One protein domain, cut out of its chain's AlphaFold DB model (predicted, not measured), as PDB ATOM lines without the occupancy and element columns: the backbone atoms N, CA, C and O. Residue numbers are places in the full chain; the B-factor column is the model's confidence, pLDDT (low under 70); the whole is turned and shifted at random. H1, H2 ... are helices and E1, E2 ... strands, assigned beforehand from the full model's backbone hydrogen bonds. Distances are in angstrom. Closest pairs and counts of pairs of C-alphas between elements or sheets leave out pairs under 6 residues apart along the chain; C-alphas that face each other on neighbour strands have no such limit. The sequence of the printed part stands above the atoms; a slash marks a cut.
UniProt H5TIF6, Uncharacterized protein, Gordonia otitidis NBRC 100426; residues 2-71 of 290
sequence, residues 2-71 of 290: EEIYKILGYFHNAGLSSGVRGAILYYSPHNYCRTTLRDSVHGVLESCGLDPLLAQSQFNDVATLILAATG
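AT A GLANCE: This is residues 2 to 71 of the 290 residues of an uncharacterized protein of Gordonia otitidis NBRC 100426 (UniProt H5TIF6). A small sheet of three strands has a helix on each face: H2 packs lengthwise over E1 and E3 on one face, and H1 lies over the edge strand E1 on the opposite face. E3 runs in the middle of the sheet, between E1 and E2, and makes a hairpin with E2. The printed part has 70 residues, with two named helices and three named strands in the order H1, E1, E2, E3, H2. The sheet has the order E1, E3, E2 and is mixed, and the class is mixed, helices and strands. The whole is only just compact, close to loose, with a radius of gyration of the C-alphas of 12.8 A, and spans 37 by 26 by 19 A.

IN THESE COORDINATES: H1 is residues 2 to 13, 16.9 A from first to last C-alpha, and begins at C-alpha 2 at (40.375, -33.166, 59.130). E1 is residues 21 to 27, 20.4 A long, with C-alpha 21 at (40.955, -39.097, 42.141). E2 is residues 33 to 38, 16.6 A long. E3 is residues 44 to 50, 18.9 A long. H2 is residues 57 to 69, 18.7 A long, and ends at C-alpha 69 at (37.713, -42.107, 39.819).

HOW THE PARTS SIT: H1 is on the sheet, over E1, at a height over the sheet of 9.8 A. On the local plane its line and that of E1 stand at 28 degrees, only just along the strands. The closest C-alphas of H1 and E1 are those of Ile 7 and Gly 22, 7.6 A apart. E1 and E3 are parallel neighbours at 17 degrees, with N 24 and O 46 at 2.8 A and N 46 and O 22 at 2.9 A, within hydrogen-bond range. E2 and E3, a hairpin, are antiparallel at 172 degrees, with N 35 and O 47 at 2.9 A and N 45 and O 37 at 2.8 A, within hydrogen-bond range. E1 and E2 are the edge strands and are apart. H2 is on the opposite face to H1, over E1 and E3, at a height over the sheet of 9.5 A. On the local plane its line stands at 23 degrees to that of E3, along the strands. The closest C-alphas of E1 and H2 are those of Arg 21 and Ala 69, 5.0 A apart; those of E3 and H2 are Leu 50 and Gln 58, 6.9 A apart. H1 and H2 are apart. In H1 and H2 every O i to N i+4 pair is within hydrogen-bond range.

THE WHOLE: The two C-alphas farthest apart are those of Gly 15 and Leu 53, 37.5 A. The printed part has no cut. The links E1 to E2 and E2 to E3 are tight, and the links H1 to E1 and E3 to H2 are short; no link is long. The mean pLDDT of the printed part is 70.3, and 39 residues are under 70: residues 2 to 20, 40 to 42, 54 to 61 and 63 to 71.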
ATOM      1  N   GLU A   2      39.683 -31.953  58.656       59.44
ATOM      2  CA  GLU A   2      40.375 -33.166  59.130       59.44
ATOM      3  C   GLU A   2      40.351 -34.354  58.141       59.44
ATOM      4  O   GLU A   2      41.380 -34.979  57.904       59.44
ATOM      5  N   GLU A   3      39.218 -34.612  57.484       57.97
ATOM      6  CA  GLU A   3      39.067 -35.738  56.539       57.97
ATOM      7  C   GLU A   3      39.881 -35.588  55.241       57.97
ATOM      8  O   GLU A   3      40.296 -36.579  54.645       57.97
ATOM      9  N   ILE A   4      40.195 -34.352  54.834       64.62
ATOM     10  CA  ILE A   4      41.046 -34.089  53.661       64.62
ATOM     11  C   ILE A   4      42.473 -34.580  53.930       64.62
ATOM     12  O   ILE A   4      43.062 -35.253  53.088       64.62
ATOM     13  N   TYR A   5      43.016 -34.310  55.121       67.94
ATOM     14  CA  TYR A   5      44.361 -34.756  55.491       67.94
ATOM     15  C   TYR A   5      44.460 -36.280  55.622       67.94
ATOM     16  O   TYR A   5      45.488 -36.851  55.259       67.94
ATOM     17  N   LYS A   6      43.391 -36.949  56.072       64.69
ATOM     18  CA  LYS A   6      43.330 -38.418  56.135       64.69
ATOM     19  C   LYS A   6      43.377 -39.038  54.740       64.69
ATOM     20  O   LYS A   6      44.183 -39.933  54.507       64.69
ATOM     21  N   ILE A   7      42.592 -38.517  53.797       63.66
ATOM     22  CA  ILE A   7      42.588 -38.999  52.407       63.66
ATOM     23  C   ILE A   7      43.928 -38.761  51.712       63.66
ATOM     24  O   ILE A   7      44.445 -39.668  51.063       63.66
ATOM     25  N   LEU A   8      44.534 -37.588  51.899       65.62
ATOM     26  CA  LEU A   8      45.874 -37.318  51.374       65.62
ATOM     27  C   LEU A   8      46.921 -38.271  51.976       65.62
ATOM     28  O   LEU A   8      47.786 -38.767  51.256       65.62
ATOM     29  N   GLY A   9      46.802 -38.591  53.269       61.06
ATOM     30  CA  GLY A   9      47.615 -39.616  53.926       61.06
ATOM     31  C   GLY A   9      47.404 -41.018  53.343       61.06
ATOM     32  O   GLY A   9      48.378 -41.737  53.128       61.06
ATOM     33  N   TYR A  10      46.164 -41.405  53.024       69.38
ATOM     34  CA  TYR A  10      45.873 -42.689  52.375       69.38
ATOM     35  C   TYR A  10      46.470 -42.780  50.970       69.38
ATOM     36  O   TYR A  10      47.068 -43.803  50.642       69.38
ATOM     37  N   PHE A  11      46.376 -41.722  50.163       68.00
ATOM     38  CA  PHE A  11      46.994 -41.694  48.833       68.00
ATOM     39  C   PHE A  11      48.514 -41.808  48.900       68.00
ATOM     40  O   PHE A  11      49.102 -42.606  48.170       68.00
ATOM     41  N   HIS A  12      49.131 -41.079  49.833       62.94
ATOM     42  CA  HIS A  12      50.566 -41.150  50.071       62.94
ATOM     43  C   HIS A  12      51.012 -42.561  50.485       62.94
ATOM     44  O   HIS A  12      51.940 -43.114  49.899       62.94
ATOM     45  N   ASN A  13      50.306 -43.181  51.434       57.50
ATOM     46  CA  ASN A  13      50.625 -44.525  51.925       57.50
ATOM     47  C   ASN A  13      50.365 -45.628  50.887       57.50
ATOM     48  O   ASN A  13      51.030 -46.659  50.912       57.50
ATOM     49  N   ALA A  14      49.418 -45.417  49.971       54.16
ATOM     50  CA  ALA A  14      49.125 -46.335  48.872       54.16
ATOM     51  C   ALA A  14      50.094 -46.192  47.679       54.16
ATOM     52  O   ALA A  14      49.950 -46.910  46.692       54.16
ATOM     53  N   GLY A  15      51.065 -45.269  47.737       54.00
ATOM     54  CA  GLY A  15      52.012 -45.020  46.644       54.00
ATOM     55  C   GLY A  15      51.379 -44.385  45.399       54.00
ATOM     56  O   GLY A  15      51.988 -44.376  44.328       54.00
ATOM     57  N   LEU A  16      50.161 -43.853  45.520       60.31
ATOM     58  CA  LEU A  16      49.433 -43.224  44.422       60.31
ATOM     59  C   LEU A  16      49.983 -41.805  44.219       60.31
ATOM     60  O   LEU A  16      49.787 -40.932  45.062       60.31
ATOM     61  N   SER A  17      50.715 -41.583  43.123       55.19
ATOM     62  CA  SER A  17      51.552 -40.383  42.937       55.19
ATOM     63  C   SER A  17      51.188 -39.499  41.739       55.19
ATOM     64  O   SER A  17      51.712 -38.393  41.630       55.19
ATOM     65  N   SER A  18      50.287 -39.928  40.850       59.53
ATOM     66  CA  SER A  18      49.813 -39.100  39.730       59.53
ATOM     67  C   SER A  18      48.380 -39.453  39.329       59.53
ATOM     68  O   SER A  18      47.968 -40.605  39.457       59.53
ATOM     69  N   GLY A  19      47.600 -38.452  38.896       60.00
ATOM     70  CA  GLY A  19      46.228 -38.649  38.403       60.00
ATOM     71  C   GLY A  19      45.222 -39.172  39.437       60.00
ATOM     72  O   GLY A  19      44.170 -39.690  39.063       60.00
ATOM     73  N   VAL A  20      45.534 -39.062  40.731       67.50
ATOM     74  CA  VAL A  20      44.725 -39.642  41.809       67.50
ATOM     75  C   VAL A  20      43.400 -38.901  41.938       67.50
ATOM     76  O   VAL A  20      43.371 -37.676  42.068       67.50
ATOM     77  N   ARG A  21      42.294 -39.645  41.930       72.75
ATOM     78  CA  ARG A  21      40.955 -39.097  42.141       72.75
ATOM     79  C   ARG A  21      40.385 -39.561  43.475       72.75
ATOM     80  O   ARG A  21      40.437 -40.742  43.800       72.75
ATOM     81  N   GLY A  22      39.838 -38.625  44.243       71.31
ATOM     82  CA  GLY A  22      39.263 -38.861  45.561       71.31
ATOM     83  C   GLY A  22      37.917 -38.181  45.747       71.31
ATOM     84  O   GLY A  22      37.607 -37.192  45.084       71.31
ATOM     85  N   ALA A  23      37.147 -38.691  46.704       78.38
ATOM     86  CA  ALA A  23      35.839 -38.168  47.070       78.38
ATOM     87  C   ALA A  23      35.674 -38.123  48.593       78.38
ATOM     88  O   ALA A  23      35.986 -39.098  49.272       78.38
ATOM     89  N   ILE A  24      35.124 -37.030  49.120       79.00
ATOM     90  CA  ILE A  24      34.585 -36.940  50.481       79.00
ATOM     91  C   ILE A  24      33.083 -36.751  50.352       79.00
ATOM     92  O   ILE A  24      32.630 -35.701  49.895       79.00
ATOM     93  N   LEU A  25      32.321 -37.751  50.783       81.12
ATOM     94  CA  LEU A  25      30.867 -37.673  50.860       81.12
ATOM     95  C   LEU A  25      30.477 -37.414  52.311       81.12
ATOM     96  O   LEU A  25      30.910 -38.140  53.205       81.12
ATOM     97  N   TYR A  26      29.676 -36.384  52.553       82.00
ATOM     98  CA  TYR A  26      29.197 -36.066  53.896       82.00
ATOM     99  C   TYR A  26      27.729 -35.668  53.875       82.00
ATOM    100  O   TYR A  26      27.210 -35.170  52.878       82.00
ATOM    101  N   TYR A  27      27.048 -35.903  54.992       82.50
ATOM    102  CA  TYR A  27      25.658 -35.505  55.147       82.50
ATOM    103  C   TYR A  27      25.557 -33.980  55.297       82.50
ATOM    104  O   TYR A  27      26.219 -33.389  56.151       82.50
ATOM    105  N   SER A  28      24.736 -33.355  54.458       83.25
ATOM    106  CA  SER A  28      24.498 -31.912  54.418       83.25
ATOM    107  C   SER A  28      22.994 -31.657  54.254       83.25
ATOM    108  O   SER A  28      22.507 -31.564  53.126       83.25
ATOM    109  N   PRO A  29      22.228 -31.587  55.360       81.06
ATOM    110  CA  PRO A  29      20.777 -31.446  55.305       81.06
ATOM    111  C   PRO A  29      20.358 -30.174  54.568       81.06
ATOM    112  O   PRO A  29      20.903 -29.094  54.803       81.06
ATOM    113  N   HIS A  30      19.359 -30.313  53.700       76.75
ATOM    114  CA  HIS A  30      18.727 -29.255  52.913       76.75
ATOM    115  C   HIS A  30      19.669 -28.464  51.998       76.75
ATOM    116  O   HIS A  30      19.276 -27.423  51.472       76.75
ATOM    117  N   ASN A  31      20.903 -28.933  51.794       75.31
ATOM    118  CA  ASN A  31      21.902 -28.178  51.058       75.31
ATOM    119  C   ASN A  31      22.842 -29.099  50.278       75.31
ATOM    120  O   ASN A  31      23.665 -29.801  50.864       75.31
ATOM    121  N   TYR A  32      22.752 -29.044  48.948       78.00
ATOM    122  CA  TYR A  32      23.739 -29.660  48.071       78.00
ATOM    123  C   TYR A  32      24.919 -28.713  47.901       78.00
ATOM    124  O   TYR A  32      24.761 -27.580  47.446       78.00
ATOM    125  N   CYS A  33      26.110 -29.189  48.235       78.88
ATOM    126  CA  CYS A  33      27.331 -28.436  48.008       78.88
ATOM    127  C   CYS A  33      28.398 -29.344  47.410       78.88
ATOM    128  O   CYS A  33      28.634 -30.451  47.888       78.88
ATOM    129  N   ARG A  34      29.041 -28.855  46.349       81.56
ATOM    130  CA  ARG A  34      30.106 -29.552  45.637       81.56
ATOM    131  C   ARG A  34      31.312 -28.637  45.552       81.56
ATOM    132  O   ARG A  34      31.207 -27.514  45.068       81.56
ATOM    133  N   THR A  35      32.450 -29.125  46.026       82.12
ATOM    134  CA  THR A  35      33.729 -28.416  45.947       82.12
ATOM    135  C   THR A  35      34.768 -29.327  45.321       82.12
ATOM    136  O   THR A  35      34.976 -30.443  45.790       82.12
ATOM    137  N   THR A  36      35.445 -28.843  44.284       83.25
ATOM    138  CA  THR A  36      36.524 -29.566  43.607       83.25
ATOM    139  C   THR A  36      37.863 -28.946  43.987       83.25
ATOM    140  O   THR A  36      38.093 -27.759  43.762       83.25
ATOM    141  N   LEU A  37      38.762 -29.762  44.522       79.12
ATOM    142  CA  LEU A  37      40.159 -29.433  44.769       79.12
ATOM    143  C   LEU A  37      40.996 -30.132  43.694       79.12
ATOM    144  O   LEU A  37      40.855 -31.333  43.482       79.12
ATOM    145  N   ARG A  38      41.845 -29.385  42.988       81.19
ATOM    146  CA  ARG A  38      42.737 -29.924  41.949       81.19
ATOM    147  C   ARG A  38      44.180 -29.663  42.344       81.19
ATOM    148  O   ARG A  38      44.480 -28.564  42.811       81.19
ATOM    149  N   ASP A  39      45.050 -30.645  42.149       73.56
ATOM    150  CA  ASP A  39      46.493 -30.439  42.270       73.56
ATOM    151  C   ASP A  39      47.126 -30.047  40.919       73.56
ATOM    152  O   ASP A  39      46.463 -29.981  39.879       73.56
ATOM    153  N   SER A  40      48.429 -29.761  40.937       59.22
ATOM    154  CA  SER A  40      49.216 -29.382  39.758       59.22
ATOM    155  C   SER A  40      49.608 -30.555  38.841       59.22
ATOM    156  O   SER A  40      50.239 -30.323  37.816       59.22
ATOM    157  N   VAL A  41      49.270 -31.796  39.201       59.47
ATOM    158  CA  VAL A  41      49.661 -33.059  38.536       59.47
ATOM    159  C   VAL A  41      48.421 -33.899  38.162       59.47
ATOM    160  O   VAL A  41      48.465 -35.127  38.081       59.47
ATOM    161  N   HIS A  42      47.298 -33.221  37.898       64.00
ATOM    162  CA  HIS A  42      46.005 -33.792  37.493       64.00
ATOM    163  C   HIS A  42      45.255 -34.622  38.549       64.00
ATOM    164  O   HIS A  42      44.237 -35.237  38.222       64.00
ATOM    165  N   GLY A  43      45.690 -34.615  39.807       70.12
ATOM    166  CA  GLY A  43      44.924 -35.138  40.929       70.12
ATOM    167  C   GLY A  43      43.673 -34.297  41.202       70.12
ATOM    168  O   GLY A  43      43.685 -33.066  41.099       70.12
ATOM    169  N   VAL A  44      42.565 -34.962  41.530       78.44
ATOM    170  CA  VAL A  44      41.271 -34.320  41.804       78.44
ATOM    171  C   VAL A  44      40.681 -34.892  43.088       78.44
ATOM    172  O   VAL A  44      40.403 -36.082  43.165       78.44
ATOM    173  N   LEU A  45      40.433 -34.047  44.083       77.69
ATOM    174  CA  LEU A  45      39.679 -34.400  45.282       77.69
ATOM    175  C   LEU A  45      38.369 -33.620  45.280       77.69
ATOM    176  O   LEU A  45      38.377 -32.392  45.315       77.69
ATOM    177  N   GLU A  46      37.240 -34.315  45.258       82.38
ATOM    178  CA  GLU A  46      35.935 -33.668  45.362       82.38
ATOM    179  C   GLU A  46      35.301 -33.876  46.728       82.38
ATOM    180  O   GLU A  46      35.446 -34.917  47.361       82.38
ATOM    181  N   SER A  47      34.594 -32.855  47.191       83.94
ATOM    182  CA  SER A  47      33.852 -32.855  48.441       83.94
ATOM    183  C   SER A  47      32.390 -32.573  48.125       83.94
ATOM    184  O   SER A  47      32.078 -31.518  47.570       83.94
ATOM    185  N   CYS A  48      31.517 -33.529  48.444       83.88
ATOM    186  CA  CYS A  48      30.094 -33.490  48.130       83.88
ATOM    187  C   CYS A  48      29.261 -33.639  49.407       83.88
ATOM    188  O   CYS A  48      29.279 -34.686  50.059       83.88
ATOM    189  N   GLY A  49      28.513 -32.588  49.738       84.75
ATOM    190  CA  GLY A  49      27.472 -32.608  50.756       84.75
ATOM    191  C   GLY A  49      26.159 -33.116  50.164       84.75
ATOM    192  O   GLY A  49      25.662 -32.535  49.199       84.75
ATOM    193  N   LEU A  50      25.610 -34.186  50.740       82.62
ATOM    194  CA  LEU A  50      24.404 -34.865  50.265       82.62
ATOM    195  C   LEU A  50      23.298 -34.826  51.314       82.62
ATOM    196  O   LEU A  50      23.558 -35.051  52.497       82.62
ATOM    197  N   ASP A  51      22.060 -34.636  50.866       82.19
ATOM    198  CA  ASP A  51      20.868 -34.886  51.672       82.19
ATOM    199  C   ASP A  51      20.085 -36.057  51.053       82.19
ATOM    200  O   ASP A  51      19.560 -35.915  49.947       82.19
ATOM    201  N   PRO A  52      19.975 -37.215  51.731       71.06
ATOM    202  CA  PRO A  52      19.218 -38.360  51.235       71.06
ATOM    203  C   PRO A  52      17.718 -38.090  51.079       71.06
ATOM    204  O   PRO A  52      17.025 -38.910  50.484       71.06
ATOM    205  N   LEU A  53      17.214 -36.967  51.596       75.00
ATOM    206  CA  LEU A  53      15.825 -36.545  51.433       75.00
ATOM    207  C   LEU A  53      15.607 -35.625  50.217       75.00
ATOM    208  O   LEU A  53      14.462 -35.280  49.921       75.00
ATOM    209  N   LEU A  54      16.672 -35.214  49.514       68.94
ATOM    210  CA  LEU A  54      16.599 -34.387  48.303       68.94
ATOM    211  C   LEU A  54      16.669 -35.222  47.007       68.94
ATOM    212  O   LEU A  54      16.817 -36.441  47.019       68.94
ATOM    213  N   ALA A  55      16.506 -34.544  45.864       65.50
ATOM    214  CA  ALA A  55      16.341 -35.146  44.541       65.50
ATOM    215  C   ALA A  55      17.472 -36.114  44.123       65.50
ATOM    216  O   ALA A  55      18.658 -35.834  44.312       65.50
ATOM    217  N   GLN A  56      17.084 -37.193  43.424       65.75
ATOM    218  CA  GLN A  56      17.945 -38.247  42.849       65.75
ATOM    219  C   GLN A  56      19.152 -37.705  42.054       65.75
ATOM    220  O   GLN A  56      20.202 -38.341  41.992       65.75
ATOM    221  N   SER A  57      19.030 -36.509  41.470       64.25
ATOM    222  CA  SER A  57      20.082 -35.858  40.684       64.25
ATOM    223  C   SER A  57      21.383 -35.624  41.464       64.25
ATOM    224  O   SER A  57      22.451 -35.669  40.864       64.25
ATOM    225  N   GLN A  58      21.329 -35.446  42.788       69.81
ATOM    226  CA  GLN A  58      22.528 -35.266  43.625       69.81
ATOM    227  C   GLN A  58      23.352 -36.558  43.742       69.81
ATOM    228  O   GLN A  58      24.580 -36.524  43.795       69.81
ATOM    229  N   PHE A  59      22.681 -37.712  43.728       69.06
ATOM    230  CA  PHE A  59      23.333 -39.019  43.733       69.06
ATOM    231  C   PHE A  59      23.932 -39.373  42.369       69.06
ATOM    232  O   PHE A  59      24.955 -40.056  42.315       69.06
ATOM    233  N   ASN A  60      23.368 -38.856  41.273       67.75
ATOM    234  CA  ASN A  60      23.930 -39.032  39.931       67.75
ATOM    235  C   ASN A  60      25.280 -38.313  39.768       67.75
ATOM    236  O   ASN A  60      26.196 -38.855  39.145       67.75
ATOM    237  N   ASP A  61      25.442 -37.134  40.372       68.94
ATOM    238  CA  ASP A  61      26.717 -36.405  40.366       68.94
ATOM    239  C   ASP A  61      27.811 -37.174  41.122       68.94
ATOM    240  O   ASP A  61      28.951 -37.272  40.665       68.94
ATOM    241  N   VAL A  62      27.449 -37.783  42.254       71.00
ATOM    242  CA  VAL A  62      28.348 -38.635  43.047       71.00
ATOM    243  C   VAL A  62      28.690 -39.924  42.310       71.00
ATOM    244  O   VAL A  62      29.849 -40.331  42.297       71.00
ATOM    245  N   ALA A  63      27.715 -40.555  41.656       67.00
ATOM    246  CA  ALA A  63      27.967 -41.725  40.825       67.00
ATOM    247  C   ALA A  63      28.942 -41.387  39.689       67.00
ATOM    248  O   ALA A  63      29.908 -42.114  39.469       67.00
ATOM    249  N   THR A  64      28.757 -40.241  39.029       67.69
ATOM    250  CA  THR A  64      29.659 -39.753  37.975       67.69
ATOM    251  C   THR A  64      31.070 -39.527  38.509       67.69
ATOM    252  O   THR A  64      32.041 -39.902  37.858       67.69
ATOM    253  N   LEU A  65      31.201 -38.970  39.713       69.62
ATOM    254  CA  LEU A  65      32.490 -38.794  40.370       69.62
ATOM    255  C   LEU A  65      33.202 -40.126  40.631       69.62
ATOM    256  O   LEU A  65      34.378 -40.273  40.296       69.62
ATOM    257  N   ILE A  66      32.495 -41.081  41.238       66.94
ATOM    258  CA  ILE A  66      33.029 -42.405  41.573       66.94
ATOM    259  C   ILE A  66      33.470 -43.116  40.295       66.94
ATOM    260  O   ILE A  66      34.577 -43.639  40.230       66.94
ATOM    261  N   LEU A  67      32.645 -43.066  39.251       63.03
ATOM    262  CA  LEU A  67      32.967 -43.645  37.952       63.03
ATOM    263  C   LEU A  67      34.141 -42.923  37.263       63.03
ATOM    264  O   LEU A  67      34.952 -43.548  36.594       63.03
ATOM    265  N   ALA A  68      34.297 -41.613  37.440       63.44
ATOM    266  CA  ALA A  68      35.465 -40.913  36.915       63.44
ATOM    267  C   ALA A  68      36.743 -41.263  37.702       63.44
ATOM    268  O   ALA A  68      37.841 -41.236  37.146       63.44
ATOM    269  N   ALA A  69      36.616 -41.619  38.986       63.00
ATOM    270  CA  ALA A  69      37.713 -42.107  39.819       63.00
ATOM    271  C   ALA A  69      38.147 -43.545  39.486       63.00
ATOM    272  O   ALA A  69      39.300 -43.887  39.731       63.00
ATOM    273  N   THR A  70      37.292 -44.358  38.853       60.84
ATOM    274  CA  THR A  70      37.690 -45.669  38.303       60.84
ATOM    275  C   THR A  70      38.479 -45.558  36.994       60.84
ATOM    276  O   THR A  70      38.827 -46.574  36.392       60.84
ATOM    277  N   GLY A  71      38.789 -44.334  36.549       57.41
ATOM    278  CA  GLY A  71      39.547 -44.088  35.329       57.41
ATOM    279  C   GLY A  71      38.726 -44.309  34.062       57.41
ATOM    280  O   GLY A  71      39.314 -44.551  33.016       57.41
TER     281      GLY A  71